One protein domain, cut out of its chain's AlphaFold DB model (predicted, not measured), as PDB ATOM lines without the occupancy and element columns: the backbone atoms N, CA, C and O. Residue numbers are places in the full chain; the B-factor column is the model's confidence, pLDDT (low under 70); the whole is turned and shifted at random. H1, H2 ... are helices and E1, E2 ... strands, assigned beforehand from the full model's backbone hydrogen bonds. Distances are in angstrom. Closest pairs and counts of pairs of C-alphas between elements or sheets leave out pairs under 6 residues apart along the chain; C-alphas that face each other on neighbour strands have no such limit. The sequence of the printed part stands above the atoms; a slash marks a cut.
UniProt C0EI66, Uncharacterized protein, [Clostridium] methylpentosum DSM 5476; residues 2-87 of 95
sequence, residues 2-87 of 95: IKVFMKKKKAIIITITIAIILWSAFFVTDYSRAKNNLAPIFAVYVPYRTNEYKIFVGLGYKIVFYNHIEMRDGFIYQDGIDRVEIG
ATOM      1  N   ILE A   2     -82.720  24.250  14.984       59.97
ATOM      2  CA  ILE A   2     -81.489  25.078  15.020       59.97
ATOM      3  C   ILE A   2     -80.931  25.305  16.445       59.97
ATOM      4  O   ILE A   2     -79.737  25.127  16.682       59.97
ATOM      5  N   LYS A   3     -81.794  25.592  17.436       56.50
ATOM      6  CA  LYS A   3     -81.378  25.784  18.844       56.50
ATOM      7  C   LYS A   3     -80.708  24.547  19.465       56.50
ATOM      8  O   LYS A   3     -79.806  24.696  20.283       56.50
ATOM      9  N   VAL A   4     -81.118  23.333  19.085       61.94
ATOM     10  CA  VAL A   4     -80.529  22.081  19.606       61.94
ATOM     11  C   VAL A   4     -79.124  21.877  19.035       61.94
ATOM     12  O   VAL A   4     -78.210  21.504  19.765       61.94
ATOM     13  N   PHE A   5     -78.926  22.201  17.757       57.88
ATOM     14  CA  PHE A   5     -77.629  22.093  17.090       57.88
ATOM     15  C   PHE A   5     -76.594  23.075  17.666       57.88
ATOM     16  O   PHE A   5     -75.453  22.697  17.931       57.88
ATOM     17  N   MET A   6     -77.007  24.313  17.962       63.91
ATOM     18  CA  MET A   6     -76.149  25.306  18.625       63.91
ATOM     19  C   MET A   6     -75.765  24.897  20.055       63.91
ATOM     20  O   MET A   6     -74.621  25.104  20.454       63.91
ATOM     21  N   LYS A   7     -76.684  24.285  20.818       68.38
ATOM     22  CA  LYS A   7     -76.387  23.748  22.159       68.38
ATOM     23  C   LYS A   7     -75.356  22.614  22.105       68.38
ATOM     24  O   LYS A   7     -74.422  22.624  22.898       68.38
ATOM     25  N   LYS A   8     -75.474  21.698  21.135       72.44
ATOM     26  CA  LYS A   8     -74.498  20.612  20.917       72.44
ATOM     27  C   LYS A   8     -73.113  21.148  20.536       72.44
ATOM     28  O   LYS A   8     -72.123  20.712  21.110       72.44
ATOM     29  N   LYS A   9     -73.037  22.145  19.644       78.62
ATOM     30  CA  LYS A   9     -71.769  22.816  19.297       78.62
ATOM     31  C   LYS A   9     -71.118  23.500  20.502       78.62
ATOM     32  O   LYS A   9     -69.926  23.328  20.719       78.62
ATOM     33  N   LYS A  10     -71.900  24.228  21.309       83.44
ATOM     34  CA  LYS A  10     -71.397  24.857  22.543       83.44
ATOM     35  C   LYS A  10     -70.868  23.823  23.537       83.44
ATOM     36  O   LYS A  10     -69.798  24.035  24.091       83.44
ATOM     37  N   ALA A  11     -71.571  22.705  23.717       86.69
ATOM     38  CA  ALA A  11     -71.117  21.623  24.587       86.69
ATOM     39  C   ALA A  11     -69.775  21.033  24.121       86.69
ATOM     40  O   ALA A  11     -68.871  20.892  24.931       86.69
ATOM     41  N   ILE A  12     -69.611  20.777  22.817       90.69
ATOM     42  CA  ILE A  12     -68.348  20.268  22.253       90.69
ATOM     43  C   ILE A  12     -67.191  21.239  22.515       90.69
ATOM     44  O   ILE A  12     -66.129  20.812  22.958       90.69
ATOM     45  N   ILE A  13     -67.399  22.539  22.278       92.12
ATOM     46  CA  ILE A  13     -66.371  23.560  22.524       92.12
ATOM     47  C   ILE A  13     -65.971  23.567  24.001       92.12
ATOM     48  O   ILE A  13     -64.785  23.497  24.299       92.12
ATOM     49  N   ILE A  14     -66.947  23.578  24.917       92.75
ATOM     50  CA  ILE A  14     -66.689  23.562  26.364       92.75
ATOM     51  C   ILE A  14     -65.878  22.322  26.759       92.75
ATOM     52  O   ILE A  14     -64.890  22.446  27.478       92.75
ATOM     53  N   THR A  15     -66.245  21.142  26.257       93.44
ATOM     54  CA  THR A  15     -65.513  19.902  26.539       93.44
ATOM     55  C   THR A  15     -64.067  19.969  26.049       93.44
ATOM     56  O   THR A  15     -63.158  19.603  26.792       93.44
ATOM     57  N   ILE A  16     -63.830  20.468  24.831       94.00
ATOM     58  CA  ILE A  16     -62.474  20.631  24.285       94.00
ATOM     59  C   ILE A  16     -61.673  21.630  25.128       94.00
ATOM     60  O   ILE A  16     -60.521  21.362  25.461       94.00
ATOM     61  N   THR A  17     -62.279  22.751  25.525       94.25
ATOM     62  CA  THR A  17     -61.626  23.745  26.385       94.25
ATOM     63  C   THR A  17     -61.213  23.141  27.728       94.25
ATOM     64  O   THR A  17     -60.073  23.324  28.145       94.25
ATOM     65  N   ILE A  18     -62.093  22.372  28.377       95.62
ATOM     66  CA  ILE A  18     -61.774  21.688  29.641       95.62
ATOM     67  C   ILE A  18     -60.635  20.681  29.443       95.62
ATOM     68  O   ILE A  18     -59.710  20.643  30.253       95.62
ATOM     69  N   ALA A  19     -60.661  19.904  28.357       93.56
ATOM     70  CA  ALA A  19     -59.600  18.949  28.048       93.56
ATOM     71  C   ALA A  19     -58.236  19.638  27.869       93.56
ATOM     72  O   ALA A  19     -57.237  19.153  28.395       93.56
ATOM     73  N   ILE A  20     -58.195  20.791  27.191       93.81
ATOM     74  CA  ILE A  20     -56.968  21.580  27.007       93.81
ATOM     75  C   ILE A  20     -56.457  22.136  28.344       93.81
ATOM     76  O   ILE A  20     -55.251  22.108  28.581       93.81
ATOM     77  N   ILE A  21     -57.346  22.608  29.224       96.00
ATOM     78  CA  ILE A  21     -56.969  23.121  30.554       96.00
ATOM     79  C   ILE A  21     -56.395  22.005  31.435       96.00
ATOM     80  O   ILE A  21     -55.370  22.194  32.086       96.00
ATOM     81  N   LEU A  22     -57.027  20.829  31.455       95.06
ATOM     82  CA  LEU A  22     -56.512  19.683  32.211       95.06
ATOM     83  C   LEU A  22     -55.160  19.221  31.663       95.06
ATOM     84  O   LEU A  22     -54.220  18.987  32.420       95.06
ATOM     85  N   TRP A  23     -55.047  19.146  30.339       94.00
ATOM     86  CA  TRP A  23     -53.809  18.782  29.671       94.00
ATOM     87  C   TRP A  23     -52.663  19.746  29.996       94.00
ATOM     88  O   TRP A  23     -51.564  19.303  30.338       94.00
ATOM     89  N   SER A  24     -52.918  21.057  29.934       93.12
ATOM     90  CA  SER A  24     -51.906  22.064  30.244       93.12
ATOM     91  C   SER A  24     -51.496  22.020  31.716       93.12
ATOM     92  O   SER A  24     -50.307  22.133  32.004       93.12
ATOM     93  N   ALA A  25     -52.427  21.765  32.642       95.19
ATOM     94  CA  ALA A  25     -52.110  21.585  34.058       95.19
ATOM     95  C   ALA A  25     -51.159  20.398  34.295       95.19
ATOM     96  O   ALA A  25     -50.188  20.528  35.047       95.19
ATOM     97  N   PHE A  26     -51.383  19.263  33.622       93.81
ATOM     98  CA  PHE A  26     -50.483  18.105  33.702       93.81
ATOM     99  C   PHE A  26     -49.107  18.417  33.119       93.81
ATOM    100  O   PHE A  26     -48.096  18.159  33.772       93.81
ATOM    101  N   PHE A  27     -49.066  19.027  31.931       91.75
ATOM    102  CA  PHE A  27     -47.814  19.424  31.289       91.75
ATOM    103  C   PHE A  27     -47.002  20.389  32.157       91.75
ATOM    104  O   PHE A  27     -45.813  20.170  32.363       91.75
ATOM    105  N   VAL A  28     -47.630  21.437  32.697       93.19
ATOM    106  CA  VAL A  28     -46.951  22.435  33.536       93.19
ATOM    107  C   VAL A  28     -46.457  21.813  34.840       93.19
ATOM    108  O   VAL A  28     -45.345  22.119  35.271       93.19
ATOM    109  N   THR A  29     -47.244  20.927  35.455       94.69
ATOM    110  CA  THR A  29     -46.830  20.223  36.678       94.69
ATOM    111  C   THR A  29     -45.585  19.389  36.419       94.69
ATOM    112  O   THR A  29     -44.597  19.515  37.144       94.69
ATOM    113  N   ASP A  30     -45.606  18.587  35.358       92.44
ATOM    114  CA  ASP A  30     -44.465  17.759  35.004       92.44
ATOM    115  C   ASP A  30     -43.273  18.610  34.595       92.44
ATOM    116  O   ASP A  30     -42.203  18.391  35.139       92.44
ATOM    117  N   TYR A  31     -43.448  19.640  33.764       88.31
ATOM    118  CA  TYR A  31     -42.386  20.577  33.385       88.31
ATOM    119  C   TYR A  31     -41.730  21.244  34.603       88.31
ATOM    120  O   TYR A  31     -40.507  21.338  34.676       88.31
ATOM    121  N   SER A  32     -42.526  21.689  35.576       90.75
ATOM    122  CA  SER A  32     -42.021  22.320  36.799       90.75
ATOM    123  C   SER A  32     -41.230  21.335  37.658       90.75
ATOM    124  O   SER A  32     -40.120  21.638  38.094       90.75
ATOM    125  N   ARG A  33     -41.759  20.126  37.876       90.50
ATOM    126  CA  ARG A  33     -41.052  19.074  38.625       90.50
ATOM    127  C   ARG A  33     -39.753  18.693  37.945       90.50
ATOM    128  O   ARG A  33     -38.706  18.662  38.581       90.50
ATOM    129  N   ALA A  34     -39.852  18.492  36.646       85.62
ATOM    130  CA  ALA A  34     -38.765  18.181  35.764       85.62
ATOM    131  C   ALA A  34     -37.664  19.260  35.908       85.62
ATOM    132  O   ALA A  34     -36.537  18.927  36.260       85.62
ATOM    133  N   LYS A  35     -37.989  20.552  35.781       84.31
ATOM    134  CA  LYS A  35     -37.035  21.664  35.966       84.31
ATOM    135  C   LYS A  35     -36.352  21.681  37.344       84.31
ATOM    136  O   LYS A  35     -35.255  22.210  37.470       84.31
ATOM    137  N   ASN A  36     -36.989  21.108  38.363       85.38
ATOM    138  CA  ASN A  36     -36.449  20.977  39.717       85.38
ATOM    139  C   ASN A  36     -35.782  19.608  39.974       85.38
ATOM    140  O   ASN A  36     -35.630  19.215  41.128       85.38
ATOM    141  N   ASN A  37     -35.419  18.862  38.926       80.81
ATOM    142  CA  ASN A  37     -34.797  17.532  38.999       80.81
ATOM    143  C   ASN A  37     -35.640  16.481  39.741       80.81
ATOM    144  O   ASN A  37     -35.130  15.478  40.238       80.81
ATOM    145  N   LEU A  38     -36.955  16.692  39.796       84.38
ATOM    146  CA  LEU A  38     -37.908  15.746  40.357       84.38
ATOM    147  C   LEU A  38     -38.530  14.916  39.237       84.38
ATOM    148  O   LEU A  38     -38.855  15.426  38.164       84.38
ATOM    149  N   ALA A  39     -38.769  13.635  39.520       84.38
ATOM    150  CA  ALA A  39     -39.489  12.769  38.596       84.38
ATOM    151  C   ALA A  39     -40.886  13.357  38.294       84.38
ATOM    152  O   ALA A  39     -41.581  13.764  39.241       84.38
ATOM    153  N   PRO A  40     -41.301  13.417  37.015       89.81
ATOM    154  CA  PRO A  40     -42.644  13.851  36.639       89.81
ATOM    155  C   PRO A  40     -43.709  12.909  37.226       89.81
ATOM    156  O   PRO A  40     -43.418  11.755  37.547       89.81
ATOM    157  N   ILE A  41     -44.928  13.417  37.416       93.25
ATOM    158  CA  ILE A  41     -46.051  12.669  38.005       93.25
ATOM    159  C   ILE A  41     -46.922  12.055  36.912       93.25
ATOM    160  O   ILE A  41     -47.358  10.912  37.047       93.25
ATOM    161  N   PHE A  42     -47.217  12.816  35.857       93.38
ATOM    162  CA  PHE A  42     -48.199  12.425  34.844       93.38
ATOM    163  C   PHE A  42     -47.564  11.747  33.621       93.38
ATOM    164  O   PHE A  42     -48.248  11.023  32.894       93.38
ATOM    165  N   ALA A  43     -46.269  11.951  33.396       91.25
ATOM    166  CA  ALA A  43     -45.494  11.300  32.357       91.25
ATOM    167  C   ALA A  43     -44.987   9.925  32.819       91.25
ATOM    168  O   ALA A  43     -44.465   9.758  33.921       91.25
ATOM    169  N   VAL A  44     -45.101   8.930  31.941       90.56
ATOM    170  CA  VAL A  44     -44.731   7.540  32.229       90.56
ATOM    171  C   VAL A  44     -43.285   7.286  31.822       90.56
ATOM    172  O   VAL A  44     -42.867   7.681  30.732       90.56
ATOM    173  N   TYR A  45     -42.528   6.595  32.677       89.12
ATOM    174  CA  TYR A  45     -41.166   6.172  32.361       89.12
ATOM    175  C   TYR A  45     -41.154   5.148  31.222       89.12
ATOM    176  O   TYR A  45     -41.838   4.124  31.278       89.12
ATOM    177  N   VAL A  46     -40.338   5.412  30.206       86.38
ATOM    178  CA  VAL A  46     -40.101   4.500  29.088       86.38
ATOM    179  C   VAL A  46     -38.660   4.002  29.188       86.38
ATOM    180  O   VAL A  46     -37.738   4.790  28.962       86.38
ATOM    181  N   PRO A  47     -38.441   2.716  29.523       78.50
ATOM    182  CA  PRO A  47     -37.098   2.165  29.578       78.50
ATOM    183  C   PRO A  47     -36.486   2.186  28.178       78.50
ATOM    184  O   PRO A  47     -37.090   1.701  27.218       78.50
ATOM    185  N   TYR A  48     -35.288   2.753  28.069       73.38
ATOM    186  CA  TYR A  48     -34.501   2.735  26.844       73.38
ATOM    187  C   TYR A  48     -33.312   1.786  26.993       73.38
ATOM    188  O   TYR A  48     -32.910   1.439  28.100       73.38
ATOM    189  N   ARG A  49     -32.765   1.329  25.863       67.50
ATOM    190  CA  ARG A  49     -31.714   0.299  25.829       67.50
ATOM    191  C   ARG A  49     -30.394   0.759  26.476       67.50
ATOM    192  O   ARG A  49     -29.571  -0.081  26.820       67.50
ATOM    193  N   THR A  50     -30.199   2.066  26.651       64.81
ATOM    194  CA  THR A  50     -29.032   2.665  27.306       64.81
ATOM    195  C   THR A  50     -29.438   3.291  28.644       64.81
ATOM    196  O   THR A  50     -30.449   3.982  28.733       64.81
ATOM    197  N   ASN A  51     -28.631   3.082  29.691       66.50
ATOM    198  CA  ASN A  51     -28.824   3.698  31.017       66.50
ATOM    199  C   ASN A  51     -28.317   5.153  31.081       66.50
ATOM    200  O   ASN A  51     -28.235   5.739  32.157       66.50
ATOM    201  N   GLU A  52     -27.949   5.732  29.940       70.25
ATOM    202  CA  GLU A  52     -27.385   7.080  29.827       70.25
ATOM    203  C   GLU A  52     -28.439   8.170  30.014       70.25
ATOM    204  O   GLU A  52     -28.108   9.296  30.364       70.25
ATOM    205  N   TYR A  53     -29.716   7.856  29.801       76.31
ATOM    206  CA  TYR A  53     -30.802   8.813  29.963       76.31
ATOM    207  C   TYR A  53     -32.098   8.128  30.396       76.31
ATOM    208  O   TYR A  53     -32.363   6.970  30.072       76.31
ATOM    209  N   LYS A  54     -32.940   8.867  31.120       84.00
ATOM    210  CA  LYS A  54     -34.298   8.463  31.492       84.00
ATOM    211  C   LYS A  54     -35.295   9.244  30.643       84.00
ATOM    212  O   LYS A  54     -35.286  10.475  30.642       84.00
ATOM    213  N   ILE A  55     -36.170   8.529  29.939       86.56
ATOM    214  CA  ILE A  55     -37.242   9.130  29.142       86.56
ATOM    215  C   ILE A  55     -38.557   9.003  29.899       86.56
ATOM    216  O   ILE A  55     -38.937   7.910  30.312       86.56
ATOM    217  N   PHE A  56     -39.281  10.112  30.002       89.12
ATOM    218  CA  PHE A  56     -40.671  10.135  30.433       89.12
ATOM    219  C   PHE A  56     -41.545  10.665  29.299       89.12
ATOM    220  O   PHE A  56     -41.202  11.653  28.648       89.12
ATOM    221  N   VAL A  57     -42.676  10.011  29.052       90.00
ATOM    222  CA  VAL A  57     -43.616  10.387  27.991       90.00
ATOM    223  C   VAL A  57     -44.948  10.758  28.622       90.00
ATOM    224  O   VAL A  57     -45.594   9.931  29.265       90.00
ATOM    225  N   GLY A  58     -45.340  12.017  28.448       88.62
ATOM    226  CA  GLY A  58     -46.665  12.517  28.788       88.62
ATOM    227  C   GLY A  58     -47.543  12.620  27.545       88.62
ATOM    228  O   GLY A  58     -47.110  12.357  26.421       88.62
ATOM    229  N   LEU A  59     -48.803  13.020  27.721       88.81
ATOM    230  CA  LEU A  59     -49.699  13.210  26.583       88.81
ATOM    231  C   LEU A  59     -49.150  14.344  25.701       88.81
ATOM    232  O   LEU A  59     -49.219  15.500  26.079       88.81
ATOM    233  N   GLY A  60     -48.573  14.048  24.539       86.81
ATOM    234  CA  GLY A  60     -48.115  15.077  23.596       86.81
ATOM    235  C   GLY A  60     -46.781  15.758  23.907       86.81
ATOM    236  O   GLY A  60     -46.396  16.676  23.179       86.81
ATOM    237  N   TYR A  61     -46.054  15.298  24.921       87.31
ATOM    238  CA  TYR A  61     -44.719  15.793  25.253       87.31
ATOM    239  C   TYR A  61     -43.824  14.676  25.792       87.31
ATOM    240  O   TYR A  61     -44.291  13.638  26.261       87.31
ATOM    241  N   LYS A  62     -42.517  14.906  25.727       88.88
ATOM    242  CA  LYS A  62     -41.475  13.991  26.186       88.88
ATOM    243  C   LYS A  62     -40.470  14.769  27.024       88.88
ATOM    244  O   LYS A  62     -40.069  15.870  26.651       88.88
ATOM    245  N   ILE A  63     -40.059  14.184  28.139       86.88
ATOM    246  CA  ILE A  63     -39.046  14.722  29.044       86.88
ATOM    247  C   ILE A  63     -37.861  13.763  29.019       86.88
ATOM    248  O   ILE A  63     -38.037  12.555  29.200       86.88
ATOM    249  N   VAL A  64     -36.667  14.293  28.776       85.62
ATOM    250  CA  VAL A  64     -35.426  13.515  28.766       85.62
ATOM    251  C   VAL A  64     -34.521  14.027  29.877       85.62
ATOM    252  O   VAL A  64     -34.112  15.186  29.864       85.62
ATOM    253  N   PHE A  65     -34.214  13.149  30.825       80.00
ATOM    254  CA  PHE A  65     -33.168  13.363  31.820       80.00
ATOM    255  C   PHE A  65     -31.913  12.660  31.329       80.00
ATOM    256  O   PHE A  65     -31.960  11.452  31.093       80.00
ATOM    257  N   TYR A  66     -30.808  13.377  31.186       72.69
ATOM    258  CA  TYR A  66     -29.522  12.743  30.928       72.69
ATOM    259  C   TYR A  66     -28.881  12.410  32.264       72.69
ATOM    260  O   TYR A  66     -28.896  13.210  33.189       72.69
ATOM    261  N   ASN A  67     -28.326  11.214  32.384       68.62
ATOM    262  CA  ASN A  67     -27.461  10.891  33.501       68.62
ATOM    263  C   ASN A  67     -26.074  11.426  33.137       68.62
ATOM    264  O   ASN A  67     -25.223  10.665  32.681       68.62
ATOM    265  N   HIS A  68     -25.856  12.734  33.284       59.00
ATOM    266  CA  HIS A  68     -24.493  13.261  33.258       59.00
ATOM    267  C   HIS A  68     -23.793  12.735  34.503       59.00
ATOM    268  O   HIS A  68     -24.164  13.100  35.611       59.00
ATOM    269  N   ILE A  69     -22.852  11.808  34.319       57.78
ATOM    270  CA  ILE A  69     -21.998  11.303  35.392       57.78
ATOM    271  C   ILE A  69     -20.807  12.255  35.460       57.78
ATOM    272  O   ILE A  69     -19.798  12.038  34.792       57.78
ATOM    273  N   GLU A  70     -20.922  13.322  36.244       56.34
ATOM    274  CA  GLU A  70     -19.747  14.112  36.608       56.34
ATOM    275  C   GLU A  70     -19.118  13.509  37.866       56.34
ATOM    276  O   GLU A  70     -19.745  13.436  38.926       56.34
ATOM    277  N   MET A  71     -17.869  13.051  37.742       51.75
ATOM    278  CA  MET A  71     -17.040  12.727  38.899       51.75
ATOM    279  C   MET A  71     -16.423  14.018  39.421       51.75
ATOM    280  O   MET A  71     -15.479  14.548  38.834       51.75
ATOM    281  N   ARG A  72     -16.934  14.499  40.551       53.31
ATOM    282  CA  ARG A  72     -16.326  15.593  41.305       53.31
ATOM    283  C   ARG A  72     -16.096  15.117  42.734       53.31
ATOM    284  O   ARG A  72     -17.007  14.598  43.370       53.31
ATOM    285  N   ASP A  73     -14.851  15.200  43.193       59.47
ATOM    286  CA  ASP A  73     -14.436  14.833  44.556       59.47
ATOM    287  C   ASP A  73     -14.881  13.425  45.022       59.47
ATOM    288  O   ASP A  73     -15.154  13.202  46.196       59.47
ATOM    289  N   GLY A  74     -14.961  12.452  44.101       58.25
ATOM    290  CA  GLY A  74     -15.320  11.059  44.413       58.25
ATOM    291  C   GLY A  74     -16.822  10.771  44.551       58.25
ATOM    292  O   GLY A  74     -17.187   9.636  44.863       58.25
ATOM    293  N   PHE A  75     -17.695  11.747  44.284       51.62
ATOM    294  CA  PHE A  75     -19.150  11.580  44.300       51.62
ATOM    295  C   PHE A  75     -19.735  11.604  42.881       51.62
ATOM    296  O   PHE A  75     -19.256  12.329  42.009       51.62
ATOM    297  N   ILE A  76     -20.773  10.789  42.653       53.72
ATOM    298  CA  ILE A  76     -21.545  10.772  41.403       53.72
ATOM    299  C   ILE A  76     -22.654  11.816  41.528       53.72
ATOM    300  O   ILE A  76     -23.583  11.639  42.318       53.72
ATOM    301  N   TYR A  77     -22.569  12.881  40.737       51.56
ATOM    302  CA  TYR A  77     -23.654  13.847  40.577       51.56
ATOM    303  C   TYR A  77     -24.536  13.403  39.406       51.56
ATOM    304  O   TYR A  77     -24.016  12.981  38.381       51.56
ATOM    305  N   GLN A  78     -25.863  13.430  39.577       54.62
ATOM    306  CA  GLN A  78     -26.836  13.110  38.527       54.62
ATOM    307  C   GLN A  78     -27.519  14.410  38.130       54.62
ATOM    308  O   GLN A  78     -28.450  14.846  38.810       54.62
ATOM    309  N   ASP A  79     -26.993  15.055  37.091       54.22
ATOM    310  CA  ASP A  79     -27.437  16.399  36.737       54.22
ATOM    311  C   ASP A  79     -28.661  16.418  35.814       54.22
ATOM    312  O   ASP A  79     -29.013  15.434  35.166       54.22
ATOM    313  N   GLY A  80     -29.357  17.544  35.881       58.66
ATOM    314  CA  GLY A  80     -30.763  17.715  35.561       58.66
ATOM    315  C   GLY A  80     -31.194  17.690  34.098       58.66
ATOM    316  O   GLY A  80     -30.668  17.007  33.224       58.66
ATOM    317  N   ILE A  81     -32.289  18.400  33.852       56.78
ATOM    318  CA  ILE A  81     -32.995  18.364  32.572       56.78
ATOM    319  C   ILE A  81     -32.277  19.153  31.509       56.78
ATOM    320  O   ILE A  81     -32.200  20.373  31.595       56.78
ATOM    321  N   ASP A  82     -31.929  18.459  30.430       63.62
ATOM    322  CA  ASP A  82     -31.477  19.120  29.214       63.62
ATOM    323  C   ASP A  82     -32.640  19.484  28.281       63.62
ATOM    324  O   ASP A  82     -32.601  20.544  27.656       63.62
ATOM    325  N   ARG A  83     -33.676  18.631  28.120       67.06
ATOM    326  CA  ARG A  83     -34.704  18.852  27.076       67.06
ATOM    327  C   ARG A  83     -36.118  18.391  27.434       67.06
ATOM    328  O   ARG A  83     -36.355  17.246  27.823       67.06
ATOM    329  N   VAL A  84     -37.077  19.284  27.171       70.88
ATOM    330  CA  VAL A  84     -38.510  18.979  27.055       70.88
ATOM    331  C   VAL A  84     -38.917  19.171  25.600       70.88
ATOM    332  O   VAL A  84     -38.782  20.260  25.045       70.88
ATOM    333  N   GLU A  85     -39.408  18.106  24.977       79.06
ATOM    334  CA  GLU A  85     -39.817  18.089  23.574       79.06
ATOM    335  C   GLU A  85     -41.351  18.060  23.484       79.06
ATOM    336  O   GLU A  85     -42.001  17.168  24.037       79.06
ATOM    337  N   ILE A  86     -41.938  19.026  22.773       75.06
ATOM    338  CA  ILE A  86     -43.384  19.115  22.509       75.06
ATOM    339  C   ILE A  86     -43.676  18.511  21.128       75.06
ATOM    340  O   ILE A  86     -42.874  18.656  20.209       75.06
ATOM    341  N   GLY A  87     -44.828  17.855  20.961       66.62
ATOM    342  CA  GLY A  87     -45.274  17.324  19.662       66.62
ATOM    343  C   GLY A  87     -45.156  15.806  19.518       66.62
ATOM    344  O   GLY A  87     -45.428  15.263  18.451       66.62
TER     345      GLY A  87
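Overview. This is residues 2 to 87 of the 95 residues of an uncharacterized protein of [Clostridium] methylpentosum DSM 5476 (UniProt C0EI66). A small twisted sheet of four antiparallel strands, E1, E2, E3, E4 in that order, has the last part of one long helix, H1, over one face; residues 2 to 22 of H1 stick out as a free arm. The printed part has 86 residues, running H1, E1, E2, E3, E4, mixed in class. It is extended, radius of gyration of the C-alphas 19.1 A, spanning 73 by 25 by 16 A.

Arrangement. Look first at E1, residues 44 to 46, E2, 53 to 58, E3, 61 to 72, and E4, 75 to 86: a meander, each strand the antiparallel neighbour of the one before. Within hydrogen-bond range you find N 46 and O 55, 2.9 A, N 56 and O 63, 2.9 A, and N 62 and O 85, 2.9 A. H1, residues 2 to 35, is on one face, making two layers, helix and sheet, at a height over the sheet of 12.5 A. It lies over E3, along the strands, at 2 degrees on the local plane. Its closest C-alphas to E4 are Lys 35 and Ile 81, 6.2 A. In H1 every O i to N i+4 pair is within range.

Along the chain. Find C-alpha 2 at (-81.489, 25.078, 15.020); H1 runs 49.3 A from there. E3 runs 32.6 A; E4 runs 33.5 A to C-alpha 86 at (-43.384, 19.115, 22.509).

Size, cuts and confidence. The C-alphas farthest apart, Ile 2 and Asp 73, are 74.0 A apart. The printed part has no cut and no long link. Residues 2 to 7, 49 to 51, 67 to 83 and 87 have pLDDT under 70.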